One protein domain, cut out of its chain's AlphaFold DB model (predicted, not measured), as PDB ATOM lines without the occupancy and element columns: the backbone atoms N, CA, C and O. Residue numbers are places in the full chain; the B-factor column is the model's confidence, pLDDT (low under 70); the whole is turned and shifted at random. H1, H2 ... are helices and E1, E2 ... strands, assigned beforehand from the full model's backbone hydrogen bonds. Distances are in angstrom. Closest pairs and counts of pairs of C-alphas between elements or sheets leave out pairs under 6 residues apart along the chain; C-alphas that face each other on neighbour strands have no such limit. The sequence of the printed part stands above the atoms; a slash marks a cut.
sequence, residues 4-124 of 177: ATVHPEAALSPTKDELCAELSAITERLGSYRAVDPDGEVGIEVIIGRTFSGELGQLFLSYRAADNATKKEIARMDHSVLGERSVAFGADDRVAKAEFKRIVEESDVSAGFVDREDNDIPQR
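AT A GLANCE: This is residues 4 to 124 of the 177 residues of an uncharacterized protein of Corynebacterium phoceense (UniProt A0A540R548). A strongly twisted five-stranded sheet curls like part of a barrel round the short helix H1, while the longer H2 crosses E1 and E2 on its opposite face. E6 lies beyond the sheet, paired with residues 4 to 5 and 120 to 121. The printed part has 121 residues, with two named helices and six named strands in the order H1 E1 E2 E3 E4 E5 H2 E6. The antiparallel sheet runs E1 E2 E3 E5 E4; the class is mixed. The whole is compact, with radius of gyration of the C-alphas 13.9 A and spans of 37 by 33 by 31 A.

IN THESE COORDINATES: H1, residues 16 to 23, begins at C-alpha 16 (-4.316, 4.081, 21.648). E1, residues 26 to 36, spans 23.5 A and bends by 77 degrees at residue 29. E2 is residues 43 to 51, 24.0 A; E3 is 56 to 65, 29.2 A; E4 is 73 to 79; E5 is 83 to 89, 19.4 A. H2, residues 94 to 105, spans 16.0 A. E6, residues 112 to 114, ends at C-alpha 114 (4.687, -11.944, 22.937).

HOW THE PARTS SIT: E1, E2 and E3 form a meander, each strand the antiparallel neighbour of the one before; N 30 and O 48 are 2.8 A apart, N 47 and O 59 2.9 A. Between the antiparallel neighbours E3 and E5, N 62 and O 88 are within hydrogen-bond range at 2.9 A, and between the antiparallel neighbours E5 and E4, N 85 and O 77 are within hydrogen-bond range at 2.8 A. H1 touches E1, closest at C-alphas 20 and 26, 5.5 A. H2 on the opposite face completes three layers, its height over the sheet 9.1 A. In both helices every O i to N i+4 pair is within hydrogen-bond range.

THE WHOLE: The farthest C-alphas, Ser 53 and Glu 117, are 39.1 A apart. The printed part has no cut, no link is long, and no printed residue is under pLDDT 70.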
ATOM      1  N   ALA A   4       2.624 -12.128  17.474       95.56
ATOM      2  CA  ALA A   4       2.817 -10.711  17.247       95.56
ATOM      3  C   ALA A   4       3.580 -10.116  18.428       95.56
ATOM      4  O   ALA A   4       3.046 -10.006  19.533       95.56
ATOM      5  N   THR A   5       4.804  -9.656  18.173       95.88
ATOM      6  CA  THR A   5       5.568  -8.905  19.167       95.88
ATOM      7  C   THR A   5       4.852  -7.591  19.485       95.88
ATOM      8  O   THR A   5       4.515  -6.803  18.587       95.88
ATOM      9  N   VAL A   6       4.602  -7.350  20.768       95.31
ATOM     10  CA  VAL A   6       4.035  -6.106  21.295       95.31
ATOM     11  C   VAL A   6       5.030  -5.435  22.241       95.31
ATOM     12  O   VAL A   6       5.932  -6.063  22.792       95.31
ATOM     13  N   HIS A   7       4.870  -4.126  22.432       94.06
ATOM     14  CA  HIS A   7       5.717  -3.327  23.315       94.06
ATOM     15  C   HIS A   7       4.847  -2.630  24.372       94.06
ATOM     16  O   HIS A   7       4.536  -1.452  24.201       94.06
ATOM     17  N   PRO A   8       4.419  -3.327  25.443       90.69
ATOM     18  CA  PRO A   8       3.516  -2.756  26.451       90.69
ATOM     19  C   PRO A   8       4.093  -1.519  27.148       90.69
ATOM     20  O   PRO A   8       3.356  -0.603  27.490       90.69
ATOM     21  N   GLU A   9       5.417  -1.483  27.293       93.00
ATOM     22  CA  GLU A   9       6.174  -0.382  27.902       93.00
ATOM     23  C   GLU A   9       6.426   0.791  26.938       93.00
ATOM     24  O   GLU A   9       7.073   1.779  27.296       93.00
ATOM     25  N   ALA A  10       5.984   0.696  25.679       95.69
ATOM     26  CA  ALA A  10       6.188   1.776  24.727       95.69
ATOM     27  C   ALA A  10       5.295   2.976  25.051       95.69
ATOM     28  O   ALA A  10       4.082   2.854  25.219       95.69
ATOM     29  N   ALA A  11       5.898   4.163  25.035       97.50
ATOM     30  CA  ALA A  11       5.151   5.407  25.013       97.50
ATOM     31  C   ALA A  11       4.701   5.682  23.573       97.50
ATOM     32  O   ALA A  11       5.514   5.607  22.644       97.50
ATOM     33  N   LEU A  12       3.412   5.988  23.417       98.06
ATOM     34  CA  LEU A  12       2.765   6.268  22.140       98.06
ATOM     35  C   LEU A  12       2.166   7.674  22.158       98.06
ATOM     36  O   LEU A  12       1.486   8.028  23.122       98.06
ATOM     37  N   SER A  13       2.385   8.456  21.102       97.88
ATOM     38  CA  SER A  13       1.724   9.752  20.911       97.88
ATOM     39  C   SER A  13       1.258   9.905  19.458       97.88
ATOM     40  O   SER A  13       2.112   9.946  18.574       97.88
ATOM     41  N   PRO A  14      -0.058   9.951  19.179       98.19
ATOM     42  CA  PRO A  14      -1.156   9.783  20.132       98.19
ATOM     43  C   PRO A  14      -1.184   8.374  20.746       98.19
ATOM     44  O   PRO A  14      -0.696   7.395  20.175       98.19
ATOM     45  N   THR A  15      -1.761   8.275  21.935       98.19
ATOM     46  CA  THR A  15      -2.037   7.011  22.617       98.19
ATOM     47  C   THR A  15      -3.131   6.224  21.893       98.19
ATOM     48  O   THR A  15      -3.927   6.761  21.121       98.19
ATOM     49  N   LYS A  16      -3.228   4.922  22.177       97.69
ATOM     50  CA  LYS A  16      -4.316   4.081  21.648       97.69
ATOM     51  C   LYS A  16      -5.696   4.563  22.097       97.69
ATOM     52  O   LYS A  16      -6.652   4.417  21.342       97.69
ATOM     53  N   ASP A  17      -5.794   5.127  23.299       98.00
ATOM     54  CA  ASP A  17      -7.048   5.654  23.840       98.00
ATOM     55  C   ASP A  17      -7.455   6.955  23.136       98.00
ATOM     56  O   ASP A  17      -8.623   7.115  22.788       98.00
ATOM     57  N   GLU A  18      -6.495   7.828  22.817       98.19
ATOM     58  CA  GLU A  18      -6.736   9.010  21.978       98.19
ATOM     59  C   GLU A  18      -7.171   8.617  20.560       98.19
ATOM     60  O   GLU A  18      -8.168   9.139  20.066       98.19
ATOM     61  N   LEU A  19      -6.510   7.628  19.940       98.25
ATOM     62  CA  LEU A  19      -6.941   7.095  18.641       98.25
ATOM     63  C   LEU A  19      -8.369   6.528  18.700       98.25
ATOM     64  O   LEU A  19      -9.151   6.751  17.780       98.25
ATOM     65  N   CYS A  20      -8.732   5.813  19.772       98.25
ATOM     66  CA  CYS A  20     -10.098   5.313  19.961       98.25
ATOM     67  C   CYS A  20     -11.114   6.451  20.049       98.25
ATOM     68  O   CYS A  20     -12.132   6.400  19.354       98.25
ATOM     69  N   ALA A  21     -10.819   7.466  20.862       96.50
ATOM     70  CA  ALA A  21     -11.692   8.610  21.079       96.50
ATOM     71  C   ALA A  21     -11.887   9.459  19.812       96.50
ATOM     72  O   ALA A  21     -12.970  10.002  19.603       96.50
ATOM     73  N   GLU A  22     -10.859   9.576  18.968       97.12
ATOM     74  CA  GLU A  22     -10.906  10.392  17.750       97.12
ATOM     75  C   GLU A  22     -11.500   9.645  16.545       97.12
ATOM     76  O   GLU A  22     -12.209  10.237  15.731       97.12
ATOM     77  N   LEU A  23     -11.226   8.342  16.416       97.62
ATOM     78  CA  LEU A  23     -11.468   7.591  15.178       97.62
ATOM     79  C   LEU A  23     -12.594   6.558  15.280       97.62
ATOM     80  O   LEU A  23     -12.865   5.849  14.307       97.62
ATOM     81  N   SER A  24     -13.236   6.418  16.440       96.69
ATOM     82  CA  SER A  24     -14.263   5.398  16.663       96.69
ATOM     83  C   SER A  24     -15.328   5.829  17.675       96.69
ATOM     84  O   SER A  24     -15.307   6.938  18.196       96.69
ATOM     85  N   ALA A  25     -16.272   4.930  17.966       96.44
ATOM     86  CA  ALA A  25     -17.252   5.108  19.038       96.44
ATOM     87  C   ALA A  25     -16.773   4.562  20.401       96.44
ATOM     88  O   ALA A  25     -17.549   4.568  21.358       96.44
ATOM     89  N   ILE A  26     -15.543   4.038  20.488       98.38
ATOM     90  CA  ILE A  26     -14.994   3.418  21.697       98.38
ATOM     91  C   ILE A  26     -14.643   4.501  22.722       98.38
ATOM     92  O   ILE A  26     -13.810   5.366  22.464       98.38
ATOM     93  N   THR A  27     -15.245   4.412  23.907       96.94
ATOM     94  CA  THR A  27     -14.987   5.300  25.052       96.94
ATOM     95  C   THR A  27     -14.122   4.647  26.127       96.94
ATOM     96  O   THR A  27     -13.521   5.344  26.937       96.94
ATOM     97  N   GLU A  28     -14.063   3.315  26.155       97.44
ATOM     98  CA  GLU A  28     -13.243   2.536  27.086       97.44
ATOM     99  C   GLU A  28     -12.607   1.368  26.333       97.44
ATOM    100  O   GLU A  28     -13.309   0.467  25.872       97.44
ATOM    101  N   ARG A  29     -11.280   1.364  26.200       97.81
ATOM    102  CA  ARG A  29     -10.554   0.274  25.544       97.81
ATOM    103  C   ARG A  29     -10.438  -0.932  26.475       97.81
ATOM    104  O   ARG A  29      -9.991  -0.803  27.609       97.81
ATOM    105  N   LEU A  30     -10.787  -2.113  25.967       98.19
ATOM    106  CA  LEU A  30     -10.757  -3.377  26.714       98.19
ATOM    107  C   LEU A  30      -9.592  -4.287  26.304       98.19
ATOM    108  O   LEU A  30      -9.163  -5.130  27.086       98.19
ATOM    109  N   GLY A  31      -9.097  -4.156  25.072       98.00
ATOM    110  CA  GLY A  31      -8.014  -4.984  24.544       98.00
ATOM    111  C   GLY A  31      -7.925  -4.907  23.025       98.00
ATOM    112  O   GLY A  31      -8.510  -4.019  22.406       98.00
ATOM    113  N   SER A  32      -7.200  -5.839  22.416       98.56
ATOM    114  CA  SER A  32      -7.103  -5.961  20.962       98.56
ATOM    115  C   SER A  32      -6.794  -7.397  20.539       98.56
ATOM    116  O   SER A  32      -6.493  -8.246  21.376       98.56
ATOM    117  N   TYR A  33      -6.891  -7.658  19.237       98.69
ATOM    118  CA  TYR A  33      -6.342  -8.843  18.577       98.69
ATOM    119  C   TYR A  33      -5.589  -8.422  17.310       98.69
ATOM    120  O   TYR A  33      -5.825  -7.339  16.761       98.69
ATOM    121  N   ARG A  34      -4.661  -9.263  16.838       98.62
ATOM    122  CA  ARG A  34      -3.776  -8.927  15.710       98.62
ATOM    123  C   ARG A  34      -3.738 -10.020  14.651       98.62
ATOM    124  O   ARG A  34      -3.788 -11.207  14.961       98.62
ATOM    125  N   ALA A  35      -3.606  -9.596  13.400       98.38
ATOM    126  CA  ALA A  35      -3.083 -10.440  12.334       98.38
ATOM    127  C   ALA A  35      -1.594 -10.110  12.139       98.38
ATOM    128  O   ALA A  35      -1.121  -9.069  12.605       98.38
ATOM    129  N   VAL A  36      -0.855 -10.988  11.466       98.00
ATOM    130  CA  VAL A  36       0.580 -10.806  11.230       98.00
ATOM    131  C   VAL A  36       0.816 -10.695   9.743       98.00
ATOM    132  O   VAL A  36       0.407 -11.567   8.987       98.00
ATOM    133  N   ASP A  37       1.467  -9.607   9.353       97.56
ATOM    134  CA  ASP A  37       2.026  -9.455   8.022       97.56
ATOM    135  C   ASP A  37       3.196 -10.440   7.849       97.56
ATOM    136  O   ASP A  37       4.151 -10.358   8.628       97.56
ATOM    137  N   PRO A  38       3.156 -11.351   6.860       95.25
ATOM    138  CA  PRO A  38       4.241 -12.294   6.598       95.25
ATOM    139  C   PRO A  38       5.589 -11.618   6.325       95.25
ATOM    140  O   PRO A  38       6.629 -12.204   6.624       95.25
ATOM    141  N   ASP A  39       5.567 -10.393   5.791       95.44
ATOM    142  CA  ASP A  39       6.775  -9.615   5.501       95.44
ATOM    143  C   ASP A  39       7.254  -8.796   6.718       95.44
ATOM    144  O   ASP A  39       8.356  -8.255   6.703       95.44
ATOM    145  N   GLY A  40       6.458  -8.716   7.792       94.44
ATOM    146  CA  GLY A  40       6.808  -8.009   9.031       94.44
ATOM    147  C   GLY A  40       6.788  -6.476   8.944       94.44
ATOM    148  O   GLY A  40       7.187  -5.801   9.893       94.44
ATOM    149  N   GLU A  41       6.296  -5.902   7.846       94.94
ATOM    150  CA  GLU A  41       6.326  -4.459   7.575       94.94
ATOM    151  C   GLU A  41       5.111  -3.719   8.162       94.94
ATOM    152  O   GLU A  41       5.166  -2.520   8.481       94.94
ATOM    153  N   VAL A  42       3.993  -4.432   8.316       98.19
ATOM    154  CA  VAL A  42       2.701  -3.873   8.721       98.19
ATOM    155  C   VAL A  42       2.246  -4.447  10.055       98.19
ATOM    156  O   VAL A  42       1.916  -5.623  10.186       98.19
ATOM    157  N   GLY A  43       2.122  -3.581  11.059       98.19
ATOM    158  CA  GLY A  43       1.387  -3.923  12.270       98.19
ATOM    159  C   GLY A  43      -0.111  -3.906  11.982       98.19
ATOM    160  O   GLY A  43      -0.633  -2.863  11.610       98.19
ATOM    161  N   ILE A  44      -0.808  -5.025  12.171       98.69
ATOM    162  CA  ILE A  44      -2.255  -5.129  11.934       98.69
ATOM    163  C   ILE A  44      -2.947  -5.368  13.276       98.69
ATOM    164  O   ILE A  44      -2.585  -6.298  13.995       98.69
ATOM    165  N   GLU A  45      -3.911  -4.528  13.643       98.69
ATOM    166  CA  GLU A  45      -4.577  -4.587  14.949       98.69
ATOM    167  C   GLU A  45      -6.052  -4.220  14.832       98.69
ATOM    168  O   GLU A  45      -6.418  -3.290  14.114       98.69
ATOM    169  N   VAL A  46      -6.892  -4.904  15.601       98.88
ATOM    170  CA  VAL A  46      -8.251  -4.451  15.882       98.88
ATOM    171  C   VAL A  46      -8.372  -4.206  17.373       98.88
ATOM    172  O   VAL A  46      -8.240  -5.129  18.175       98.88
ATOM    173  N   ILE A  47      -8.612  -2.951  17.741       98.81
ATOM    174  CA  ILE A  47      -8.865  -2.553  19.122       98.81
ATOM    175  C   ILE A  47     -10.340  -2.792  19.439       98.81
ATOM    176  O   ILE A  47     -11.205  -2.406  18.655       98.81
ATOM    177  N   ILE A  48     -10.613  -3.393  20.595       98.81
ATOM    178  CA  ILE A  48     -11.957  -3.629  21.119       98.81
ATOM    179  C   ILE A  48     -12.184  -2.770  22.354       98.81
ATOM    180  O   ILE A  48     -11.322  -2.673  23.233       98.81
ATOM    181  N   GLY A  49     -13.371  -2.178  22.453       98.50
ATOM    182  CA  GLY A  49     -13.752  -1.408  23.626       98.50
ATOM    183  C   GLY A  49     -15.250  -1.186  23.763       98.50
ATOM    184  O   GLY A  49     -16.018  -1.507  22.858       98.50
ATOM    185  N   ARG A  50     -15.681  -0.642  24.902       98.12
ATOM    186  CA  ARG A  50     -17.082  -0.259  25.108       98.12
ATOM    187  C   ARG A  50     -17.376   1.046  24.394       98.12
ATOM    188  O   ARG A  50     -16.592   1.991  24.452       98.12
ATOM    189  N   THR A  51     -18.526   1.084  23.743       97.06
ATOM    190  CA  THR A  51     -19.118   2.297  23.179       97.06
ATOM    191  C   THR A  51     -20.003   2.999  24.209       97.06
ATOM    192  O   THR A  51     -20.351   2.422  25.242       97.06
ATOM    193  N   PHE A  52     -20.445   4.223  23.907       92.88
ATOM    194  CA  PHE A  52     -21.381   4.957  24.769       92.88
ATOM    195  C   PHE A  52     -22.732   4.235  24.963       92.88
ATOM    196  O   PHE A  52     -23.362   4.382  26.008       92.88
ATOM    197  N   SER A  53     -23.177   3.435  23.985       92.06
ATOM    198  CA  SER A  53     -24.381   2.594  24.084       92.06
ATOM    199  C   SER A  53     -24.163   1.303  24.888       92.06
ATOM    200  O   SER A  53     -25.119   0.573  25.134       92.06
ATOM    201  N   GLY A  54     -22.929   1.016  25.316       91.94
ATOM    202  CA  GLY A  54     -22.559  -0.193  26.056       91.94
ATOM    203  C   GLY A  54     -22.212  -1.401  25.177       91.94
ATOM    204  O   GLY A  54     -21.782  -2.425  25.708       91.94
ATOM    205  N   GLU A  55     -22.350  -1.284  23.854       95.44
ATOM    206  CA  GLU A  55     -21.947  -2.306  22.880       95.44
ATOM    207  C   GLU A  55     -20.417  -2.402  22.781       95.44
ATOM    208  O   GLU A  55     -19.707  -1.434  23.080       95.44
ATOM    209  N   LEU A  56     -19.904  -3.543  22.313       98.31
ATOM    210  CA  LEU A  56     -18.483  -3.710  22.007       98.31
ATOM    211  C   LEU A  56     -18.181  -3.173  20.601       98.31
ATOM    212  O   LEU A  56     -18.618  -3.739  19.600       98.31
ATOM    213  N   GLY A  57     -17.442  -2.070  20.534       98.50
ATOM    214  CA  GLY A  57     -16.956  -1.451  19.304       98.50
ATOM    215  C   GLY A  57     -15.604  -2.008  18.862       98.50
ATOM    216  O   GLY A  57     -14.836  -2.520  19.679       98.50
ATOM    217  N   GLN A  58     -15.312  -1.867  17.568       98.62
ATOM    218  CA  GLN A  58     -14.049  -2.242  16.936       98.62
ATOM    219  C   GLN A  58     -13.407  -1.039  16.241       98.62
ATOM    220  O   GLN A  58     -14.071  -0.307  15.504       98.62
ATOM    221  N   LEU A  59     -12.096  -0.881  16.410       98.75
ATOM    222  CA  LEU A  59     -11.274   0.049  15.643       98.75
ATOM    223  C   LEU A  59     -10.157  -0.731  14.939       98.75
ATOM    224  O   LEU A  59      -9.166  -1.126  15.551       98.75
ATOM    225  N   PHE A  60     -10.355  -0.981  13.643       98.81
ATOM    226  CA  PHE A  60      -9.434  -1.737  12.796       98.81
ATOM    227  C   PHE A  60      -8.368  -0.820  12.188       98.81
ATOM    228  O   PHE A  60      -8.678   0.029  11.347       98.81
ATOM    229  N   LEU A  61      -7.110  -1.016  12.582       98.81
ATOM    230  CA  LEU A  61      -5.975  -0.169  12.227       98.81
ATOM    231  C   LEU A  61      -4.816  -0.968  11.622       98.81
ATOM    232  O   LEU A  61      -4.594  -2.144  11.919       98.81
ATOM    233  N   SER A  62      -4.042  -0.276  10.794       98.69
ATOM    234  CA  SER A  62      -2.733  -0.708  10.313       98.69
ATOM    235  C   SER A  62      -1.669   0.323  10.690       98.69
ATOM    236  O   SER A  62      -1.911   1.525  10.559       98.69
ATOM    237  N   TYR A  63      -0.488  -0.147  11.090       98.31
ATOM    238  CA  TYR A  63       0.662   0.665  11.482       98.31
ATOM    239  C   TYR A  63       1.861   0.352  10.593       98.31
ATOM    240  O   TYR A  63       2.438  -0.735  10.681       98.31
ATOM    241  N   ARG A  64       2.300   1.322   9.797       98.19
ATOM    242  CA  ARG A  64       3.485   1.205   8.933       98.19
ATOM    243  C   ARG A  64       4.594   2.130   9.400       98.19
ATOM    244  O   ARG A  64       4.334   3.056  10.165       98.19
ATOM    245  N   ALA A  65       5.824   1.884   8.961       97.69
ATOM    246  CA  ALA A  65       6.881   2.874   9.123       97.69
ATOM    247  C   ALA A  65       6.475   4.176   8.413       97.69
ATOM    248  O   ALA A  65       5.778   4.151   7.396       97.69
ATOM    249  N   ALA A  66       6.873   5.310   8.983       93.75
ATOM    250  CA  ALA A  66       6.582   6.653   8.490       93.75
ATOM    251  C   ALA A  66       6.870   6.873   6.988       93.75
ATOM    252  O   ALA A  66       6.145   7.616   6.317       93.75
ATOM    253  N   ASP A  67       7.918   6.240   6.471       94.50
ATOM    254  CA  ASP A  67       8.393   6.296   5.084       94.50
ATOM    255  C   ASP A  67       7.702   5.285   4.148       94.50
ATOM    256  O   ASP A  67       7.806   5.399   2.928       94.50
ATOM    257  N   ASN A  68       6.930   4.354   4.710       94.75
ATOM    258  CA  ASN A  68       6.115   3.365   4.008       94.75
ATOM    259  C   ASN A  68       4.611   3.597   4.260       94.75
ATOM    260  O   ASN A  68       3.829   2.660   4.396       94.75
ATOM    261  N   ALA A  69       4.191   4.856   4.385       95.25
ATOM    262  CA  ALA A  69       2.804   5.208   4.674       95.25
ATOM    263  C   ALA A  69       1.829   4.767   3.566       95.25
ATOM    264  O   ALA A  69       2.139   4.787   2.369       95.25
ATOM    265  N   THR A  70       0.594   4.432   3.952       93.75
ATOM    266  CA  THR A  70      -0.481   4.277   2.962       93.75
ATOM    267  C   THR A  70      -0.899   5.649   2.422       93.75
ATOM    268  O   THR A  70      -0.706   6.681   3.060       93.75
ATOM    269  N   LYS A  71      -1.560   5.685   1.256       93.00
ATOM    270  CA  LYS A  71      -2.113   6.940   0.705       93.00
ATOM    271  C   LYS A  71      -3.239   7.549   1.552       93.00
ATOM    272  O   LYS A  71      -3.635   8.678   1.288       93.00
ATOM    273  N   LYS A  72      -3.798   6.778   2.486       95.38
ATOM    274  CA  LYS A  72      -4.909   7.161   3.361       95.38
ATOM    275  C   LYS A  72      -4.469   7.109   4.825       95.38
ATOM    276  O   LYS A  72      -5.167   6.562   5.674       95.38
ATOM    277  N   GLU A  73      -3.277   7.625   5.097       97.31
ATOM    278  CA  GLU A  73      -2.839   7.887   6.463       97.31
ATOM    279  C   GLU A  73      -3.858   8.784   7.175       97.31
ATOM    280  O   GLU A  73      -4.313   9.783   6.614       97.31
ATOM    281  N   ILE A  74      -4.230   8.393   8.392       97.94
ATOM    282  CA  ILE A  74      -5.189   9.117   9.236       97.94
ATOM    283  C   ILE A  74      -4.513   9.766  10.442       97.94
ATOM    284  O   ILE A  74      -5.038  10.737  10.971       97.94
ATOM    285  N   ALA A  75      -3.349   9.260  10.859       97.31
ATOM    286  CA  ALA A  75      -2.545   9.851  11.921       97.31
ATOM    287  C   ALA A  75      -1.067   9.461  11.781       97.31
ATOM    288  O   ALA A  75      -0.732   8.406  11.234       97.31
ATOM    289  N   ARG A  76      -0.188  10.298  12.337       97.38
ATOM    290  CA  ARG A  76       1.192   9.941  12.679       97.38
ATOM    291  C   ARG A  76       1.242   9.588  14.158       97.38
ATOM    292  O   ARG A  76       0.589  10.256  14.952       97.38
ATOM    293  N   MET A  77       1.987   8.545  14.503       98.25
ATOM    294  CA  MET A  77       2.169   8.092  15.877       98.25
ATOM    295  C   MET A  77       3.649   7.920  16.192       98.25
ATOM    296  O   MET A  77       4.314   7.064  15.613       98.25
ATOM    297  N   ASP A  78       4.147   8.680  17.156       98.38
ATOM    298  CA  ASP A  78       5.459   8.462  17.745       98.38
ATOM    299  C   ASP A  78       5.423   7.208  18.613       98.38
ATOM    300  O   ASP A  78       4.659   7.131  19.575       98.38
ATOM    301  N   HIS A  79       6.251   6.217  18.282       97.81
ATOM    302  CA  HIS A  79       6.417   5.000  19.068       97.81
ATOM    303  C   HIS A  79       7.827   4.962  19.656       97.81
ATOM    304  O   HIS A  79       8.803   4.827  18.920       97.81
ATOM    305  N   SER A  80       7.962   4.989  20.985       98.00
ATOM    306  CA  SER A  80       9.283   5.102  21.635       98.00
ATOM    307  C   SER A  80      10.280   3.990  21.265       98.00
ATOM    308  O   SER A  80      11.484   4.224  21.252       98.00
ATOM    309  N   VAL A  81       9.786   2.785  20.951       96.81
ATOM    310  CA  VAL A  81      10.602   1.639  20.495       96.81
ATOM    311  C   VAL A  81      10.748   1.534  18.967       96.81
ATOM    312  O   VAL A  81      11.835   1.220  18.492       96.81
ATOM    313  N   LEU A  82       9.678   1.756  18.192       95.88
ATOM    314  CA  LEU A  82       9.637   1.489  16.744       95.88
ATOM    315  C   LEU A  82       9.824   2.742  15.870       95.88
ATOM    316  O   LEU A  82       9.817   2.631  14.645       95.88
ATOM    317  N   GLY A  83       9.982   3.918  16.481       97.38
ATOM    318  CA  GLY A  83      10.053   5.202  15.786       97.38
ATOM    319  C   GLY A  83       8.688   5.700  15.306       97.38
ATOM    320  O   GLY A  83       7.642   5.233  15.750       97.38
ATOM    321  N   GLU A  84       8.690   6.675  14.400       97.75
ATOM    322  CA  GLU A  84       7.455   7.258  13.870       97.75
ATOM    323  C   GLU A  84       6.698   6.247  12.991       97.75
ATOM    324  O   GLU A  84       7.254   5.608  12.086       97.75
ATOM    325  N   ARG A  85       5.401   6.100  13.259       98.12
ATOM    326  CA  ARG A  85       4.497   5.186  12.564       98.12
ATOM    327  C   ARG A  85       3.394   5.955  11.847       98.12
ATOM    328  O   ARG A  85       2.770   6.852  12.403       98.12
ATOM    329  N   SER A  86       3.115   5.539  10.620       98.25
ATOM    330  CA  SER A  86       1.911   5.907   9.883       98.25
ATOM    331  C   SER A  86       0.752   5.027  10.347       98.25
ATOM    332  O   SER A  86       0.869   3.798  10.327       98.25
ATOM    333  N   VAL A  87      -0.357   5.638  10.758       98.50
ATOM    334  CA  VAL A  87      -1.603   4.953  11.121       98.50
ATOM    335  C   VAL A  87      -2.603   5.118   9.982       98.50
ATOM    336  O   VAL A  87      -2.779   6.215   9.454       98.50
ATOM    337  N   ALA A  88      -3.294   4.043   9.616       98.56
ATOM    338  CA  ALA A  88      -4.419   4.065   8.682       98.56
ATOM    339  C   ALA A  88      -5.519   3.109   9.152       98.56
ATOM    340  O   ALA A  88      -5.254   2.194   9.937       98.56
ATOM    341  N   PHE A  89      -6.744   3.280   8.649       98.56
ATOM    342  CA  PHE A  89      -7.770   2.256   8.817       98.56
ATOM    343  C   PHE A  89      -7.329   0.981   8.102       98.56
ATOM    344  O   PHE A  89      -6.960   1.015   6.927       98.56
ATOM    345  N   GLY A  90      -7.439  -0.164   8.771       98.19
ATOM    346  CA  GLY A  90      -7.065  -1.447   8.177       98.19
ATOM    347  C   GLY A  90      -7.891  -1.781   6.927       98.19
ATOM    348  O   GLY A  90      -7.405  -2.445   6.018       98.19
ATOM    349  N   ALA A  91      -9.111  -1.241   6.809       96.81
ATOM    350  CA  ALA A  91      -9.939  -1.360   5.605       96.81
ATOM    351  C   ALA A  91      -9.320  -0.680   4.361       96.81
ATOM    352  O   ALA A  91      -9.620  -1.058   3.219       96.81
ATOM    353  N   ASP A  92      -8.441   0.299   4.573       97.31
ATOM    354  CA  ASP A  92      -7.729   1.041   3.535       97.31
ATOM    355  C   ASP A  92      -6.327   0.486   3.241       97.31
ATOM    356  O   ASP A  92      -5.725   0.840   2.222       97.31
ATOM    357  N   ASP A  93      -5.847  -0.454   4.056       98.12
ATOM    358  CA  ASP A  93      -4.593  -1.168   3.854       98.12
ATOM    359  C   ASP A  93      -4.838  -2.545   3.211       98.12
ATOM    360  O   ASP A  93      -5.612  -3.379   3.685       98.12
ATOM    361  N   ARG A  94      -4.181  -2.802   2.074       96.88
ATOM    362  CA  ARG A  94      -4.339  -4.071   1.348       96.88
ATOM    363  C   ARG A  94      -3.742  -5.258   2.095       96.88
ATOM    364  O   ARG A  94      -4.319  -6.335   1.991       96.88
ATOM    365  N   VAL A  95      -2.637  -5.064   2.816       98.12
ATOM    366  CA  VAL A  95      -1.981  -6.127   3.592       98.12
ATOM    367  C   VAL A  95      -2.872  -6.505   4.770       98.12
ATOM    368  O   VAL A  95      -3.215  -7.669   4.931       98.12
ATOM    369  N   ALA A  96      -3.389  -5.510   5.498       98.31
ATOM    370  CA  ALA A  96      -4.303  -5.751   6.614       98.31
ATOM    371  C   ALA A  96      -5.566  -6.530   6.196       98.31
ATOM    372  O   ALA A  96      -5.970  -7.478   6.870       98.31
ATOM    373  N   LYS A  97      -6.177  -6.172   5.058       97.94
ATOM    374  CA  LYS A  97      -7.327  -6.921   4.522       97.94
ATOM    375  C   LYS A  97      -6.965  -8.317   4.037       97.94
ATOM    376  O   LYS A  97      -7.783  -9.217   4.189       97.94
ATOM    377  N   ALA A  98      -5.802  -8.481   3.411       98.12
ATOM    378  CA  ALA A  98      -5.354  -9.781   2.930       98.12
ATOM    379  C   ALA A  98      -5.170 -10.757   4.097       98.12
ATOM    380  O   ALA A  98      -5.671 -11.872   4.017       98.12
ATOM    381  N   GLU A  99      -4.576 -10.310   5.203       98.56
ATOM    382  CA  GLU A  99      -4.324 -11.188   6.346       98.56
ATOM    383  C   GLU A  99      -5.589 -11.563   7.114       98.56
ATOM    384  O   GLU A  99      -5.778 -12.731   7.446       98.56
ATOM    385  N   PHE A 100      -6.525 -10.636   7.337       98.50
ATOM    386  CA  PHE A 100      -7.803 -11.035   7.937       98.50
ATOM    387  C   PHE A 100      -8.673 -11.865   6.992       98.50
ATOM    388  O   PHE A 100      -9.367 -12.773   7.450       98.50
ATOM    389  N   LYS A 101      -8.606 -11.618   5.677       98.50
ATOM    390  CA  LYS A 101      -9.214 -12.513   4.687       98.50
ATOM    391  C   LYS A 101      -8.625 -13.917   4.818       98.50
ATOM    392  O   LYS A 101      -9.393 -14.857   4.961       98.50
ATOM    393  N   ARG A 102      -7.295 -14.049   4.838       98.12
ATOM    394  CA  ARG A 102      -6.591 -15.328   5.002       98.12
ATOM    395  C   ARG A 102      -7.047 -16.055   6.266       98.12
ATOM    396  O   ARG A 102      -7.435 -17.213   6.172       98.12
ATOM    397  N   ILE A 103      -7.097 -15.359   7.407       98.56
ATOM    398  CA  ILE A 103      -7.596 -15.920   8.673       98.56
ATOM    399  C   ILE A 103      -8.986 -16.537   8.490       98.56
ATOM    400  O   ILE A 103      -9.211 -17.674   8.902       98.56
ATOM    401  N   VAL A 104      -9.908 -15.818   7.842       98.56
ATOM    402  CA  VAL A 104     -11.264 -16.320   7.588       98.56
ATOM    403  C   VAL A 104     -11.263 -17.532   6.663       98.56
ATOM    404  O   VAL A 104     -11.877 -18.543   6.998       98.56
ATOM    405  N   GLU A 105     -10.602 -17.438   5.511       98.06
ATOM    406  CA  GLU A 105     -10.645 -18.470   4.468       98.06
ATOM    407  C   GLU A 105      -9.969 -19.773   4.911       98.06
ATOM    408  O   GLU A 105     -10.500 -20.857   4.669       98.06
ATOM    409  N   GLU A 106      -8.850 -19.675   5.625       97.69
ATOM    410  CA  GLU A 106      -8.070 -20.823   6.101       97.69
ATOM    411  C   GLU A 106      -8.571 -21.380   7.442       97.69
ATOM    412  O   GLU A 106      -8.043 -22.376   7.929       97.69
ATOM    413  N   SER A 107      -9.615 -20.778   8.027       98.06
ATOM    414  CA  SER A 107     -10.089 -21.095   9.385       98.06
ATOM    415  C   SER A 107      -8.973 -21.013  10.439       98.06
ATOM    416  O   SER A 107      -8.916 -21.820  11.368       98.06
ATOM    417  N   ASP A 108      -8.068 -20.048  10.267       98.19
ATOM    418  CA  ASP A 108      -6.927 -19.808  11.151       98.19
ATOM    419  C   ASP A 108      -7.341 -18.933  12.350       98.19
ATOM    420  O   ASP A 108      -8.488 -18.485  12.462       98.19
ATOM    421  N   VAL A 109      -6.402 -18.680  13.257       98.25
ATOM    422  CA  VAL A 109      -6.575 -17.852  14.454       98.25
ATOM    423  C   VAL A 109      -5.721 -16.584  14.382       98.25
ATOM    424  O   VAL A 109      -4.678 -16.542  13.731       98.25
ATOM    425  N   SER A 110      -6.159 -15.525  15.064       98.44
ATOM    426  CA  SER A 110      -5.350 -14.326  15.283       98.44
ATOM    427  C   SER A 110      -4.075 -14.664  16.044       98.44
ATOM    428  O   SER A 110      -4.023 -15.644  16.787       98.44
ATOM    429  N   ALA A 111      -3.073 -13.802  15.925       98.31
ATOM    430  CA  ALA A 111      -1.805 -14.016  16.590       98.31
ATOM    431  C   ALA A 111      -1.913 -13.997  18.124       98.31
ATOM    432  O   ALA A 111      -2.743 -13.283  18.697       98.31
ATOM    433  N   GLY A 112      -1.051 -14.778  18.777       98.06
ATOM    434  CA  GLY A 112      -0.725 -14.603  20.194       98.06
ATOM    435  C   GLY A 112       0.146 -13.363  20.399       98.06
ATOM    436  O   GLY A 112       0.806 -12.913  19.459       98.06
ATOM    437  N   PHE A 113       0.147 -12.790  21.602       97.81
ATOM    438  CA  PHE A 113       1.034 -11.675  21.934       97.81
ATOM    439  C   PHE A 113       2.253 -12.186  22.677       97.81
ATOM    440  O   PHE A 113       2.119 -12.923  23.649       97.81
ATOM    441  N   VAL A 114       3.421 -11.731  22.239       97.50
ATOM    442  CA  VAL A 114       4.687 -11.944  22.937       97.50
ATOM    443  C   VAL A 114       5.390 -10.606  23.140       97.50
ATOM    444  O   VAL A 114       5.178  -9.663  22.369       97.50
ATOM    445  N   ASP A 115       6.198 -10.485  24.186       95.38
ATOM    446  CA  ASP A 115       7.108  -9.349  24.328       95.38
ATOM    447  C   ASP A 115       8.363  -9.518  23.447       95.38
ATOM    448  O   ASP A 115       8.439 -10.386  22.579       95.38
ATOM    449  N   ARG A 116       9.357  -8.640  23.620       92.94
ATOM    450  CA  ARG A 116      10.605  -8.680  22.837       92.94
ATOM    451  C   ARG A 116      11.539  -9.835  23.239       92.94
ATOM    452  O   ARG A 116      12.523 -10.081  22.548       92.94
ATOM    453  N   GLU A 117      11.283 -10.465  24.376       94.88
ATOM    454  CA  GLU A 117      12.025 -11.606  24.908       94.88
ATOM    455  C   GLU A 117      11.262 -12.922  24.670       94.88
ATOM    456  O   GLU A 117      11.613 -13.946  25.252       94.88
ATOM    457  N   ASP A 118      10.244 -12.891  23.801       94.75
ATOM    458  CA  ASP A 118       9.357 -14.005  23.459       94.75
ATOM    459  C   ASP A 118       8.548 -14.545  24.655       94.75
ATOM    460  O   ASP A 118       8.113 -15.698  24.660       94.75
ATOM    461  N   ASN A 119       8.312 -13.719  25.684       95.69
ATOM    462  CA  ASN A 119       7.414 -14.090  26.777       95.69
ATOM    463  C   ASN A 119       5.954 -13.860  26.374       95.69
ATOM    464  O   ASN A 119       5.603 -12.778  25.897       95.69
ATOM    465  N   ASP A 120       5.093 -14.838  26.662       96.56
ATOM    466  CA  ASP A 120       3.649 -14.736  26.443       96.56
ATOM    467  C   ASP A 120       3.035 -13.545  27.193       96.56
ATOM    468  O   ASP A 120       3.164 -13.399  28.414       96.56
ATOM    469  N   ILE A 121       2.274 -12.733  26.462       96.19
ATOM    470  CA  ILE A 121       1.452 -11.655  27.004       96.19
ATOM    471  C   ILE A 121      -0.021 -12.080  26.952       96.19
ATOM    472  O   ILE A 121      -0.551 -12.357  25.871       96.19
ATOM    473  N   PRO A 122      -0.731 -12.093  28.096       94.25
ATOM    474  CA  PRO A 122      -2.155 -12.396  28.119       94.25
ATOM    475  C   PRO A 122      -2.966 -11.422  27.260       94.25
ATOM    476  O   PRO A 122      -2.834 -10.203  27.380       94.25
ATOM    477  N   GLN A 123      -3.868 -11.966  26.446       94.88
ATOM    478  CA  GLN A 123      -4.814 -11.192  25.648       94.88
ATOM    479  C   GLN A 123      -6.253 -11.616  25.945       94.88
ATOM    480  O   GLN A 123      -6.560 -12.804  26.043       94.88
ATOM    481  N   ARG A 124      -7.149 -10.633  26.081       97.75
ATOM    482  CA  ARG A 124      -8.577 -10.868  26.347       97.75
ATOM    483  C   ARG A 124      -9.321 -11.409  25.129       97.75
ATOM    484  O   ARG A 124     -10.261 -12.181  25.293       97.75
TER     485      ARG A 124